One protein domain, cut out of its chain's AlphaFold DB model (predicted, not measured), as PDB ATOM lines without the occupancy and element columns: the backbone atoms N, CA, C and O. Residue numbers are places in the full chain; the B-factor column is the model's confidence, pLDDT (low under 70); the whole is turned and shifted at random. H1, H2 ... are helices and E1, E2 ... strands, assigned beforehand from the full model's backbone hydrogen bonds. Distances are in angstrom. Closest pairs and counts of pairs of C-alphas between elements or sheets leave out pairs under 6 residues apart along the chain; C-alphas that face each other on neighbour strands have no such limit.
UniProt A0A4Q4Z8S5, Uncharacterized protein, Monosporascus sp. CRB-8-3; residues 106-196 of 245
ATOM      1  N   THR A 106     -22.918  47.739  29.735       49.53
ATOM      2  CA  THR A 106     -23.435  49.015  29.197       49.53
ATOM      3  C   THR A 106     -23.699  50.090  30.267       49.53
ATOM      4  O   THR A 106     -23.878  51.261  29.936       49.53
ATOM      5  N   SER A 107     -23.637  49.730  31.554       51.88
ATOM      6  CA  SER A 107     -23.994  50.598  32.691       51.88
ATOM      7  C   SER A 107     -22.816  51.348  33.339       51.88
ATOM      8  O   SER A 107     -22.964  51.908  34.425       51.88
ATOM      9  N   GLY A 108     -21.621  51.343  32.735       56.22
ATOM     10  CA  GLY A 108     -20.429  51.964  33.336       56.22
ATOM     11  C   GLY A 108     -19.818  51.152  34.486       56.22
ATOM     12  O   GLY A 108     -19.187  51.709  35.388       56.22
ATOM     13  N   HIS A 109     -20.008  49.828  34.476       63.97
ATOM     14  CA  HIS A 109     -19.446  48.938  35.485       63.97
ATOM     15  C   HIS A 109     -17.920  48.831  35.373       63.97
ATOM     16  O   HIS A 109     -17.351  48.620  34.302       63.97
ATOM     17  N   ARG A 110     -17.264  48.970  36.527       72.38
ATOM     18  CA  ARG A 110     -15.820  48.834  36.705       72.38
ATOM     19  C   ARG A 110     -15.463  47.389  37.052       72.38
ATOM     20  O   ARG A 110     -16.174  46.749  37.832       72.38
ATOM     21  N   LEU A 111     -14.343  46.902  36.524       79.69
ATOM     22  CA  LEU A 111     -13.772  45.609  36.895       79.69
ATOM     23  C   LEU A 111     -13.463  45.586  38.402       79.69
ATOM     24  O   LEU A 111     -12.849  46.506  38.937       79.69
ATOM     25  N   LYS A 112     -13.940  44.549  39.101       73.44
ATOM     26  CA  LYS A 112     -13.859  44.440  40.573       73.44
ATOM     27  C   LYS A 112     -12.637  43.661  41.062       73.44
ATOM     28  O   LYS A 112     -12.354  43.659  42.256       73.44
ATOM     29  N   THR A 113     -11.931  42.999  40.154       78.00
ATOM     30  CA  THR A 113     -10.749  42.183  40.449       78.00
ATOM     31  C   THR A 113      -9.486  43.028  40.323       78.00
ATOM     32  O   THR A 113      -9.451  43.993  39.557       78.00
ATOM     33  N   TRP A 114      -8.434  42.672  41.062       78.75
ATOM     34  CA  TRP A 114      -7.106  43.265  40.880       78.75
ATOM     35  C   TRP A 114      -6.679  43.142  39.400       78.75
ATOM     36  O   TRP A 114      -6.891  42.073  38.820       78.75
ATOM     37  N   PRO A 115      -6.098  44.182  38.770       80.56
ATOM     38  CA  PRO A 115      -5.538  45.407  39.368       80.56
ATOM     39  C   PRO A 115      -6.534  46.537  39.673       80.56
ATOM     40  O   PRO A 115      -6.146  47.566  40.215       80.56
ATOM     41  N   TYR A 116      -7.823  46.354  39.399       82.06
ATOM     42  CA  TYR A 116      -8.822  47.427  39.456       82.06
ATOM     43  C   TYR A 116      -9.597  47.514  40.780       82.06
ATOM     44  O   TYR A 116     -10.454  48.387  40.923       82.06
ATOM     45  N   SER A 117      -9.306  46.624  41.738       70.81
ATOM     46  CA  SER A 117     -10.086  46.395  42.964       70.81
ATOM     47  C   SER A 117      -9.904  47.428  44.084       70.81
ATOM     48  O   SER A 117     -10.705  47.426  45.016       70.81
ATOM     49  N   GLY A 118      -8.880  48.292  44.034       58.53
ATOM     50  CA  GLY A 118      -8.512  49.147  45.179       58.53
ATOM     51  C   GLY A 118      -8.210  50.621  44.890       58.53
ATOM     52  O   GLY A 118      -8.319  51.432  45.805       58.53
ATOM     53  N   TYR A 119      -7.866  50.997  43.654       57.50
ATOM     54  CA  TYR A 119      -7.439  52.361  43.305       57.50
ATOM     55  C   TYR A 119      -7.866  52.727  41.886       57.50
ATOM     56  O   TYR A 119      -7.776  51.886  41.000       57.50
ATOM     57  N   ASP A 120      -8.279  53.976  41.636       64.12
ATOM     58  CA  ASP A 120      -8.576  54.523  40.291       64.12
ATOM     59  C   ASP A 120      -7.298  54.806  39.476       64.12
ATOM     60  O   ASP A 120      -7.187  55.807  38.780       64.12
ATOM     61  N   ALA A 121      -6.291  53.946  39.634       74.25
ATOM     62  CA  ALA A 121      -5.012  54.071  38.968       74.25
ATOM     63  C   ALA A 121      -5.073  53.375  37.606       74.25
ATOM     64  O   ALA A 121      -5.384  52.190  37.517       74.25
ATOM     65  N   GLU A 122      -4.741  54.122  36.557       87.75
ATOM     66  CA  GLU A 122      -4.618  53.606  35.188       87.75
ATOM     67  C   GLU A 122      -3.241  52.986  34.919       87.75
ATOM     68  O   GLU A 122      -3.005  52.427  33.848       87.75
ATOM     69  N   TYR A 123      -2.333  53.088  35.892       89.00
ATOM     70  CA  TYR A 123      -0.955  52.627  35.822       89.00
ATOM     71  C   TYR A 123      -0.590  51.842  37.078       89.00
ATOM     72  O   TYR A 123      -1.042  52.162  38.180       89.00
ATOM     73  N   ILE A 124       0.276  50.845  36.912       87.69
ATOM     74  CA  ILE A 124       0.937  50.152  38.016       87.69
ATOM     75  C   ILE A 124       2.446  50.322  37.900       87.69
ATOM     76  O   ILE A 124       3.018  50.213  36.818       87.69
ATOM     77  N   SER A 125       3.089  50.587  39.029       85.62
ATOM     78  CA  SER A 125       4.543  50.665  39.119       85.62
ATOM     79  C   SER A 125       5.091  49.270  39.406       85.62
ATOM     80  O   SER A 125       4.843  48.719  40.478       85.62
ATOM     81  N   LEU A 126       5.830  48.695  38.455       78.94
ATOM     82  CA  LEU A 126       6.513  47.417  38.640       78.94
ATOM     83  C   LEU A 126       8.022  47.628  38.750       78.94
ATOM     84  O   LEU A 126       8.631  48.327  37.943       78.94
ATOM     85  N   HIS A 127       8.638  46.975  39.731       68.31
ATOM     86  CA  HIS A 127      10.081  46.770  39.729       68.31
ATOM     87  C   HIS A 127      10.382  45.519  38.907       68.31
ATOM     88  O   HIS A 127      10.177  44.406  39.385       68.31
ATOM     89  N   ASP A 128      10.848  45.706  37.674       61.38
ATOM     90  CA  ASP A 128      11.377  44.607  36.872       61.38
ATOM     91  C   ASP A 128      12.902  44.537  37.060       61.38
ATOM     92  O   ASP A 128      13.599  45.482  36.683       61.38
ATOM     93  N   PRO A 129      13.447  43.455  37.647       57.28
ATOM     94  CA  PRO A 129      14.890  43.283  37.794       57.28
ATOM     95  C   PRO A 129      15.623  43.107  36.452       57.28
ATOM     96  O   PRO A 129      16.846  43.223  36.422       57.28
ATOM     97  N   ASN A 130      14.908  42.830  35.353       57.19
ATOM     98  CA  ASN A 130      15.497  42.629  34.024       57.19
ATOM     99  C   ASN A 130      15.667  43.930  33.230       57.19
ATOM    100  O   ASN A 130      16.304  43.934  32.175       57.19
ATOM    101  N   LEU A 131      15.111  45.040  33.716       56.84
ATOM    102  CA  LEU A 131      15.306  46.346  33.107       56.84
ATOM    103  C   LEU A 131      16.544  47.008  33.719       56.84
ATOM    104  O   LEU A 131      16.718  47.060  34.931       56.84
ATOM    105  N   ILE A 132      17.413  47.543  32.858       55.41
ATOM    106  CA  ILE A 132      18.701  48.169  33.227       55.41
ATOM    107  C   ILE A 132      18.509  49.398  34.151       55.41
ATOM    108  O   ILE A 132      19.460  49.912  34.740       55.41
ATOM    109  N   THR A 133      17.279  49.892  34.292       53.91
ATOM    110  CA  THR A 133      16.929  51.065  35.093       53.91
ATOM    111  C   THR A 133      16.523  50.690  36.517       53.91
ATOM    112  O   THR A 133      15.607  49.904  36.725       53.91
ATOM    113  N   SER A 134      17.140  51.334  37.511       57.84
ATOM    114  CA  SER A 134      16.839  51.173  38.943       57.84
ATOM    115  C   SER A 134      15.503  51.784  39.398       57.84
ATOM    116  O   SER A 134      15.130  51.648  40.564       57.84
ATOM    117  N   SER A 135      14.784  52.473  38.510       66.81
ATOM    118  CA  SER A 135      13.470  53.060  38.776       66.81
ATOM    119  C   SER A 135      12.337  52.086  38.437       66.81
ATOM    120  O   SER A 135      12.448  51.368  37.441       66.81
ATOM    121  N   PRO A 136      11.230  52.087  39.200       76.19
ATOM    122  CA  PRO A 136      10.053  51.304  38.849       76.19
ATOM    123  C   PRO A 136       9.489  51.770  37.500       76.19
ATOM    124  O   PRO A 136       9.452  52.967  37.214       76.19
ATOM    125  N   VAL A 137       9.058  50.823  36.671       83.56
ATOM    126  CA  VAL A 137       8.441  51.099  35.371       83.56
ATOM    127  C   VAL A 137       6.941  51.242  35.543       83.56
ATOM    128  O   VAL A 137       6.288  50.385  36.135       83.56
ATOM    129  N   GLU A 138       6.400  52.338  35.020       89.12
ATOM    130  CA  GLU A 138       4.962  52.579  34.978       89.12
ATOM    131  C   GLU A 138       4.353  51.863  33.774       89.12
ATOM    132  O   GLU A 138       4.609  52.208  32.618       89.12
ATOM    133  N   VAL A 139       3.535  50.853  34.058       91.38
ATOM    134  CA  VAL A 139       2.825  50.065  33.052       91.38
ATOM    135  C   VAL A 139       1.361  50.461  33.066       91.38
ATOM    136  O   VAL A 139       0.709  50.413  34.109       91.38
ATOM    137  N   TRP A 140       0.844  50.858  31.911       93.75
ATOM    138  CA  TRP A 140      -0.557  51.200  31.734       93.75
ATOM    139  C   TRP A 140      -1.416  49.940  31.776       93.75
ATOM    140  O   TRP A 140      -1.162  48.972  31.064       93.75
ATOM    141  N   ILE A 141      -2.450  49.977  32.606       91.75
ATOM    142  CA  ILE A 141      -3.426  48.902  32.797       91.75
ATOM    143  C   ILE A 141      -4.837  49.319  32.376       91.75
ATOM    144  O   ILE A 141      -5.749  48.497  32.409       91.75
ATOM    145  N   GLY A 142      -5.030  50.579  31.990       90.25
ATOM    146  CA  GLY A 142      -6.337  51.132  31.658       90.25
ATOM    147  C   GLY A 142      -7.175  51.496  32.880       90.25
ATOM    148  O   GLY A 142      -6.840  51.204  34.025       90.25
ATOM    149  N   THR A 143      -8.302  52.151  32.625       86.19
ATOM    150  CA  THR A 143      -9.171  52.742  33.658       86.19
ATOM    151  C   THR A 143      -9.961  51.708  34.466       86.19
ATOM    152  O   THR A 143     -10.664  52.048  35.418       86.19
ATOM    153  N   GLY A 144      -9.925  50.438  34.052       82.69
ATOM    154  CA  GLY A 144     -10.793  49.385  34.575       82.69
ATOM    155  C   GLY A 144     -12.274  49.600  34.252       82.69
ATOM    156  O   GLY A 144     -13.117  48.862  34.767       82.69
ATOM    157  N   ARG A 145     -12.603  50.606  33.432       83.19
ATOM    158  CA  ARG A 145     -13.952  50.903  32.949       83.19
ATOM    159  C   ARG A 145     -14.016  50.594  31.467       83.19
ATOM    160  O   ARG A 145     -13.145  50.994  30.702       83.19
ATOM    161  N   ILE A 146     -15.072  49.906  31.071       80.19
ATOM    162  CA  ILE A 146     -15.260  49.512  29.680       80.19
ATOM    163  C   ILE A 146     -15.609  50.745  28.853       80.19
ATOM    164  O   ILE A 146     -16.498  51.521  29.204       80.19
ATOM    165  N   GLY A 147     -14.854  50.930  27.776       81.94
ATOM    166  CA  GLY A 147     -14.950  52.067  26.875       81.94
ATOM    167  C   GLY A 147     -15.346  51.655  25.455       81.94
ATOM    168  O   GLY A 147     -15.721  50.506  25.211       81.94
ATOM    169  N   PRO A 148     -15.240  52.579  24.485       83.56
ATOM    170  CA  PRO A 148     -15.608  52.318  23.092       83.56
ATOM    171  C   PRO A 148     -14.627  51.380  22.367       83.56
ATOM    172  O   PRO A 148     -14.954  50.821  21.323       83.56
ATOM    173  N   HIS A 149     -13.420  51.200  22.907       88.00
ATOM    174  CA  HIS A 149     -12.355  50.428  22.278       88.00
ATOM    175  C   HIS A 149     -12.405  48.958  22.707       88.00
ATOM    176  O   HIS A 149     -11.958  48.601  23.794       88.00
ATOM    177  N   ALA A 150     -12.914  48.089  21.828       87.75
ATOM    178  CA  ALA A 150     -13.063  46.659  22.110       87.75
ATOM    179  C   ALA A 150     -11.738  45.971  22.492       87.75
ATOM    180  O   ALA A 150     -11.705  45.204  23.450       87.75
ATOM    181  N   ALA A 151     -10.639  46.286  21.799       90.75
ATOM    182  CA  ALA A 151      -9.322  45.722  22.104       90.75
ATOM    183  C   ALA A 151      -8.837  46.112  23.509       90.75
ATOM    184  O   ALA A 151      -8.376  45.264  24.266       90.75
ATOM    185  N   VAL A 152      -9.018  47.377  23.898       91.44
ATOM    186  CA  VAL A 152      -8.683  47.860  25.246       91.44
ATOM    187  C   VAL A 152      -9.553  47.182  26.306       91.44
ATOM    188  O   VAL A 152      -9.054  46.821  27.368       91.44
ATOM    189  N   ASN A 153     -10.834  46.951  26.018       90.19
ATOM    190  CA  ASN A 153     -11.727  46.243  26.934       90.19
ATOM    191  C   ASN A 153     -11.264  44.799  27.178       90.19
ATOM    192  O   ASN A 153     -11.213  44.362  28.326       90.19
ATOM    193  N   GLU A 154     -10.882  44.075  26.123       88.94
ATOM    194  CA  GLU A 154     -10.336  42.717  26.247       88.94
ATOM    195  C   GLU A 154      -8.976  42.708  26.942       88.94
ATOM    196  O   GLU A 154      -8.740  41.866  27.804       88.94
ATOM    197  N   TYR A 155      -8.107  43.670  26.634       92.38
ATOM    198  CA  TYR A 155      -6.838  43.849  27.329       92.38
ATOM    199  C   TYR A 155      -7.049  43.994  28.842       92.38
ATOM    200  O   TYR A 155      -6.499  43.219  29.625       92.38
ATOM    201  N   MET A 156      -7.916  44.925  29.257       90.94
ATOM    202  CA  MET A 156      -8.252  45.128  30.670       90.94
ATOM    203  C   MET A 156      -8.887  43.882  31.295       90.94
ATOM    204  O   MET A 156      -8.645  43.565  32.459       90.94
ATOM    205  N   TRP A 157      -9.680  43.138  30.525       87.94
ATOM    206  CA  TRP A 157     -10.245  41.878  30.984       87.94
ATOM    207  C   TRP A 157      -9.162  40.835  31.272       87.94
ATOM    208  O   TRP A 157      -9.169  40.226  32.342       87.94
ATOM    209  N   ASN A 158      -8.235  40.654  30.333       90.12
ATOM    210  CA  ASN A 158      -7.134  39.696  30.408       90.12
ATOM    211  C   ASN A 158      -6.169  40.024  31.549       90.12
ATOM    212  O   ASN A 158      -5.655  39.117  32.197       90.12
ATOM    213  N   LEU A 159      -5.996  41.307  31.872       90.19
ATOM    214  CA  LEU A 159      -5.200  41.740  33.017       90.19
ATOM    215  C   LEU A 159      -5.734  41.264  34.368       90.19
ATOM    216  O   LEU A 159      -5.005  41.368  35.350       90.19
ATOM    217  N   GLN A 160      -6.956  40.741  34.477       86.56
ATOM    218  CA  GLN A 160      -7.417  40.108  35.719       86.56
ATOM    219  C   GLN A 160      -6.684  38.786  36.001       86.56
ATOM    220  O   GLN A 160      -6.515  38.430  37.168       86.56
ATOM    221  N   ASP A 161      -6.187  38.105  34.966       85.94
ATOM    222  CA  ASP A 161      -5.318  36.940  35.111       85.94
ATOM    223  C   ASP A 161      -3.870  37.391  35.360       85.94
ATOM    224  O   ASP A 161      -3.300  38.189  34.615       85.94
ATOM    225  N   HIS A 162      -3.260  36.878  36.428       85.88
ATOM    226  CA  HIS A 162      -1.868  37.167  36.758       85.88
ATOM    227  C   HIS A 162      -0.896  36.598  35.717       85.88
ATOM    228  O   HIS A 162       0.138  37.207  35.454       85.88
ATOM    229  N   ASN A 163      -1.223  35.463  35.095       86.94
ATOM    230  CA  ASN A 163      -0.324  34.775  34.165       86.94
ATOM    231  C   ASN A 163      -0.118  35.545  32.855       86.94
ATOM    232  O   ASN A 163       0.881  35.350  32.171       86.94
ATOM    233  N   LEU A 164      -1.043  36.448  32.521       88.69
ATOM    234  CA  LEU A 164      -0.986  37.263  31.310       88.69
ATOM    235  C   LEU A 164      -0.237  38.589  31.512       88.69
ATOM    236  O   LEU A 164       0.019  39.316  30.554       88.69
ATOM    237  N   ARG A 165       0.175  38.911  32.745       89.94
ATOM    238  CA  ARG A 165       0.922  40.136  33.083       89.94
ATOM    239  C   ARG A 165       2.421  39.953  32.863       89.94
ATOM    240  O   ARG A 165       3.236  40.182  33.751       89.94
ATOM    241  N   VAL A 166       2.769  39.517  31.662       88.62
ATOM    242  CA  VAL A 166       4.138  39.211  31.241       88.62
ATOM    243  C   VAL A 166       4.519  40.044  30.020       88.62
ATOM    244  O   VAL A 166       3.651  40.621  29.360       88.62
ATOM    245  N   ASN A 167       5.819  40.083  29.716       88.25
ATOM    246  CA  ASN A 167       6.389  40.771  28.554       88.25
ATOM    247  C   ASN A 167       6.003  42.257  28.508       88.25
ATOM    248  O   ASN A 167       5.208  42.688  27.672       88.25
ATOM    249  N   ILE A 168       6.547  43.039  29.442       90.62
ATOM    250  CA  ILE A 168       6.320  44.486  29.488       90.62
ATOM    251  C   ILE A 168       7.075  45.143  28.331       90.62
ATOM    252  O   ILE A 168       8.283  44.962  28.182       90.62
ATOM    253  N   GLY A 169       6.369  45.932  27.527       89.94
ATOM    254  CA  GLY A 169       6.946  46.603  26.367       89.94
ATOM    255  C   GLY A 169       6.266  47.931  26.045       89.94
ATOM    256  O   GLY A 169       5.161  48.190  26.524       89.94
ATOM    257  N   PRO A 170       6.932  48.813  25.282       93.62
ATOM    258  CA  PRO A 170       6.378  50.110  24.911       93.62
ATOM    259  C   PRO A 170       5.182  49.956  23.962       93.62
ATOM    260  O   PRO A 170       5.182  49.112  23.075       93.62
ATOM    261  N   ALA A 171       4.171  50.809  24.081       94.19
ATOM    262  CA  ALA A 171       3.032  50.808  23.174       94.19
ATOM    263  C   ALA A 171       3.486  51.065  21.725       94.19
ATOM    264  O   ALA A 171       4.187  52.039  21.435       94.19
ATOM    265  N   THR A 172       3.076  50.186  20.808       93.25
ATOM    266  CA  THR A 172       3.326  50.325  19.372       93.25
ATOM    267  C   THR A 172       2.310  51.292  18.751       93.25
ATOM    268  O   THR A 172       1.268  51.564  19.357       93.25
ATOM    269  N   PRO A 173       2.554  51.808  17.533       95.38
ATOM    270  CA  PRO A 173       1.583  52.655  16.838       95.38
ATOM    271  C   PRO A 173       0.194  52.014  16.702       95.38
ATOM    272  O   PRO A 173      -0.810  52.709  16.848       95.38
ATOM    273  N   ASP A 174       0.132  50.697  16.503       92.94
ATOM    274  CA  ASP A 174      -1.130  49.960  16.379       92.94
ATOM    275  C   ASP A 174      -1.880  49.889  17.715       92.94
ATOM    276  O   ASP A 174      -3.098  50.065  17.758       92.94
ATOM    277  N   HIS A 175      -1.159  49.717  18.830       94.94
ATOM    278  CA  HIS A 175      -1.753  49.792  20.168       94.94
ATOM    279  C   HIS A 175      -2.338  51.182  20.429       94.94
ATOM    280  O   HIS A 175      -3.453  51.307  20.936       94.94
ATOM    281  N   VAL A 176      -1.620  52.234  20.029       94.88
ATOM    282  CA  VAL A 176      -2.095  53.615  20.182       94.88
ATOM    283  C   VAL A 176      -3.337  53.871  19.330       94.88
ATOM    284  O   VAL A 176      -4.312  54.438  19.821       94.88
ATOM    285  N   ALA A 177      -3.357  53.389  18.084       92.50
ATOM    286  CA  ALA A 177      -4.534  53.462  17.221       92.50
ATOM    287  C   ALA A 177      -5.746  52.715  17.811       92.50
ATOM    288  O   ALA A 177      -6.887  53.134  17.621       92.50
ATOM    289  N   ALA A 178      -5.505  51.642  18.569       90.38
ATOM    290  CA  ALA A 178      -6.533  50.887  19.277       90.38
ATOM    291  C   ALA A 178      -7.032  51.557  20.575       90.38
ATOM    292  O   ALA A 178      -8.001  51.068  21.156       90.38
ATOM    293  N   GLY A 179      -6.423  52.665  21.016       91.38
ATOM    294  CA  GLY A 179      -6.850  53.447  22.184       91.38
ATOM    295  C   GLY A 179      -5.912  53.383  23.394       91.38
ATOM    296  O   GLY A 179      -6.271  53.878  24.461       91.38
ATOM    297  N   VAL A 180      -4.724  52.785  23.257       93.25
ATOM    298  CA  VAL A 180      -3.680  52.830  24.294       93.25
ATOM    299  C   VAL A 180      -3.013  54.217  24.300       93.25
ATOM    300  O   VAL A 180      -2.771  54.782  23.232       93.25
ATOM    301  N   PRO A 181      -2.679  54.800  25.465       93.06
ATOM    302  CA  PRO A 181      -1.943  56.057  25.513       93.06
ATOM    303  C   PRO A 181      -0.590  55.984  24.777       93.06
ATOM    304  O   PRO A 181       0.105  54.969  24.835       93.06
ATOM    305  N   PRO A 182      -0.164  57.053  24.086       92.31
ATOM    306  CA  PRO A 182       1.157  57.089  23.474       92.31
ATOM    307  C   PRO A 182       2.253  57.102  24.545       92.31
ATOM    308  O   PRO A 182       2.080  57.680  25.616       92.31
ATOM    309  N   LEU A 183       3.412  56.522  24.215       89.00
ATOM    310  CA  LEU A 183       4.603  56.479  25.081       89.00
ATOM    311  C   LEU A 183       4.404  55.740  26.420       89.00
ATOM    312  O   LEU A 183       5.221  55.898  27.323       89.00
ATOM    313  N   SER A 184       3.355  54.928  26.561       91.94
ATOM    314  CA  SER A 184       3.161  54.074  27.735       91.94
ATOM    315  C   SER A 184       3.787  52.696  27.547       91.94
ATOM    316  O   SER A 184       3.970  52.239  26.421       91.94
ATOM    317  N   TYR A 185       4.046  51.991  28.646       93.31
ATOM    318  CA  TYR A 185       4.318  50.553  28.619       93.31
ATOM    319  C   TYR A 185       3.024  49.768  28.819       93.31
ATOM    320  O   TYR A 185       2.139  50.226  29.535       93.31
ATOM    321  N   ILE A 186       2.919  48.589  28.215       94.44
ATOM    322  CA  ILE A 186       1.801  47.657  28.394       94.44
ATOM    323  C   ILE A 186       2.321  46.231  28.593       94.44
ATOM    324  O   ILE A 186       3.487  45.936  28.335       94.44
ATOM    325  N   PHE A 187       1.432  45.336  29.011       93.88
ATOM    326  CA  PHE A 187       1.690  43.894  29.060       93.88
ATOM    327  C   PHE A 187       1.348  43.245  27.720       93.88
ATOM    328  O   PHE A 187       0.168  43.099  27.397       93.88
ATOM    329  N   TYR A 188       2.353  42.819  26.954       93.50
ATOM    330  CA  TYR A 188       2.097  42.147  25.681       93.50
ATOM    331  C   TYR A 188       1.411  40.799  25.863       93.50
ATOM    332  O   TYR A 188       0.521  40.490  25.087       93.50
ATOM    333  N   GLY A 189       1.699  40.050  26.935       91.50
ATOM    334  CA  GLY A 189       1.016  38.774  27.184       91.50
ATOM    335  C   GLY A 189      -0.512  38.908  27.238       91.50
ATOM    336  O   GLY A 189      -1.236  38.124  26.630       91.50
ATOM    337  N   ALA A 190      -1.014  39.947  27.908       92.88
ATOM    338  CA  ALA A 190      -2.446  40.226  27.997       92.88
ATOM    339  C   ALA A 190      -3.031  40.769  26.686       92.88
ATOM    340  O   ALA A 190      -4.209  40.537  26.406       92.88
ATOM    341  N   TRP A 191      -2.226  41.479  25.896       93.94
ATOM    342  CA  TRP A 191      -2.630  41.995  24.591       93.94
ATOM    343  C   TRP A 191      -2.707  40.883  23.537       93.94
ATOM    344  O   TRP A 191      -3.715  40.741  22.853       93.94
ATOM    345  N   ASP A 192      -1.697  40.024  23.465       92.00
ATOM    346  CA  ASP A 192      -1.644  38.897  22.532       92.00
ATOM    347  C   ASP A 192      -2.751  37.876  22.835       92.00
ATOM    348  O   ASP A 192      -3.375  37.326  21.925       92.00
ATOM    349  N   ALA A 193      -3.090  37.701  24.119       89.56
ATOM    350  CA  ALA A 193      -4.216  36.889  24.582       89.56
ATOM    351  C   ALA A 193      -5.586  37.317  24.021       89.56
ATOM    352  O   ALA A 193      -6.532  36.538  24.091       89.56
ATOM    353  N   ILE A 194      -5.718  38.516  23.442       90.25
ATOM    354  CA  ILE A 194      -6.953  38.949  22.767       90.25
ATOM    355  C   ILE A 194      -7.233  38.079  21.531       90.25
ATOM    356  O   ILE A 194      -8.393  37.821  21.209       90.25
ATOM    357  N   VAL A 195      -6.180  37.617  20.848       84.75
ATOM    358  CA  VAL A 195      -6.286  36.824  19.613       84.75
ATOM    359  C   VAL A 195      -6.534  35.344  19.915       84.75
ATOM    360  O   VAL A 195      -7.144  34.639  19.111       84.75
ATOM    361  N   PHE A 196      -6.098  34.861  21.081       76.19
ATOM    362  CA  PHE A 196      -6.248  33.458  21.448       76.19
ATOM    363  C   PHE A 196      -7.678  33.150  21.926       76.19
ATOM    364  O   PHE A 196      -8.183  33.787  22.855       76.19
TER     365      PHE A 196
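What this domain is: This is residues 106 to 196 of the 245 residues of an uncharacterized protein of Monosporascus sp. CRB-8-3 (UniProt A0A4Q4Z8S5). Little regular structure: a loop-rich body where two small antiparallel strand pairs, E1-E2 and E3-E4, meet through E2 and E4, with H1 packed on H3 and H2 toward an edge. The printed part has 91 residues, with three helices and four strands in the order E1 E2 H1 E3 H2 E4 H3; its class is mixed, with only 33 residues in named elements. It is compact, radius of gyration of the C-alphas 12.7 A, spanning 42 by 30 by 24 A.

How they stand to each other: E1, residues 123 to 126, and E2, residues 137 to 140, form an antiparallel hairpin; N 124 and O 139, 2.9 A apart, are within hydrogen-bond range. The closest C-alphas of E2 and E4, residues 185 to 187, are those of Val 139 and Tyr 185, 4.7 A. E3, residues 168 to 170, is antiparallel to E4, with N 186 and O 169 at 2.8 A. H1, residues 150 to 158, touches H3, residues 188 to 192; their closest C-alphas, of Asn 158 and Ala 190, are 5.3 A apart. H2, residues 173 to 177, touches no helix. In H1, H2 and H3 every O i to N i+4 pair is within range.

Where its parts are: E1 begins at C-alpha 123 (-0.955, 52.627, 35.822). H1 is 12.3 A long. H3 ends at C-alpha 192 (-1.644, 38.897, 22.532).

The domain as a whole: The farthest C-alphas, Ser 107 and Ile 132, are 42.8 A apart. The printed part has no cut and no long link. Residues 106 to 109, 118 to 120 and 127 to 135 have pLDDT under 70.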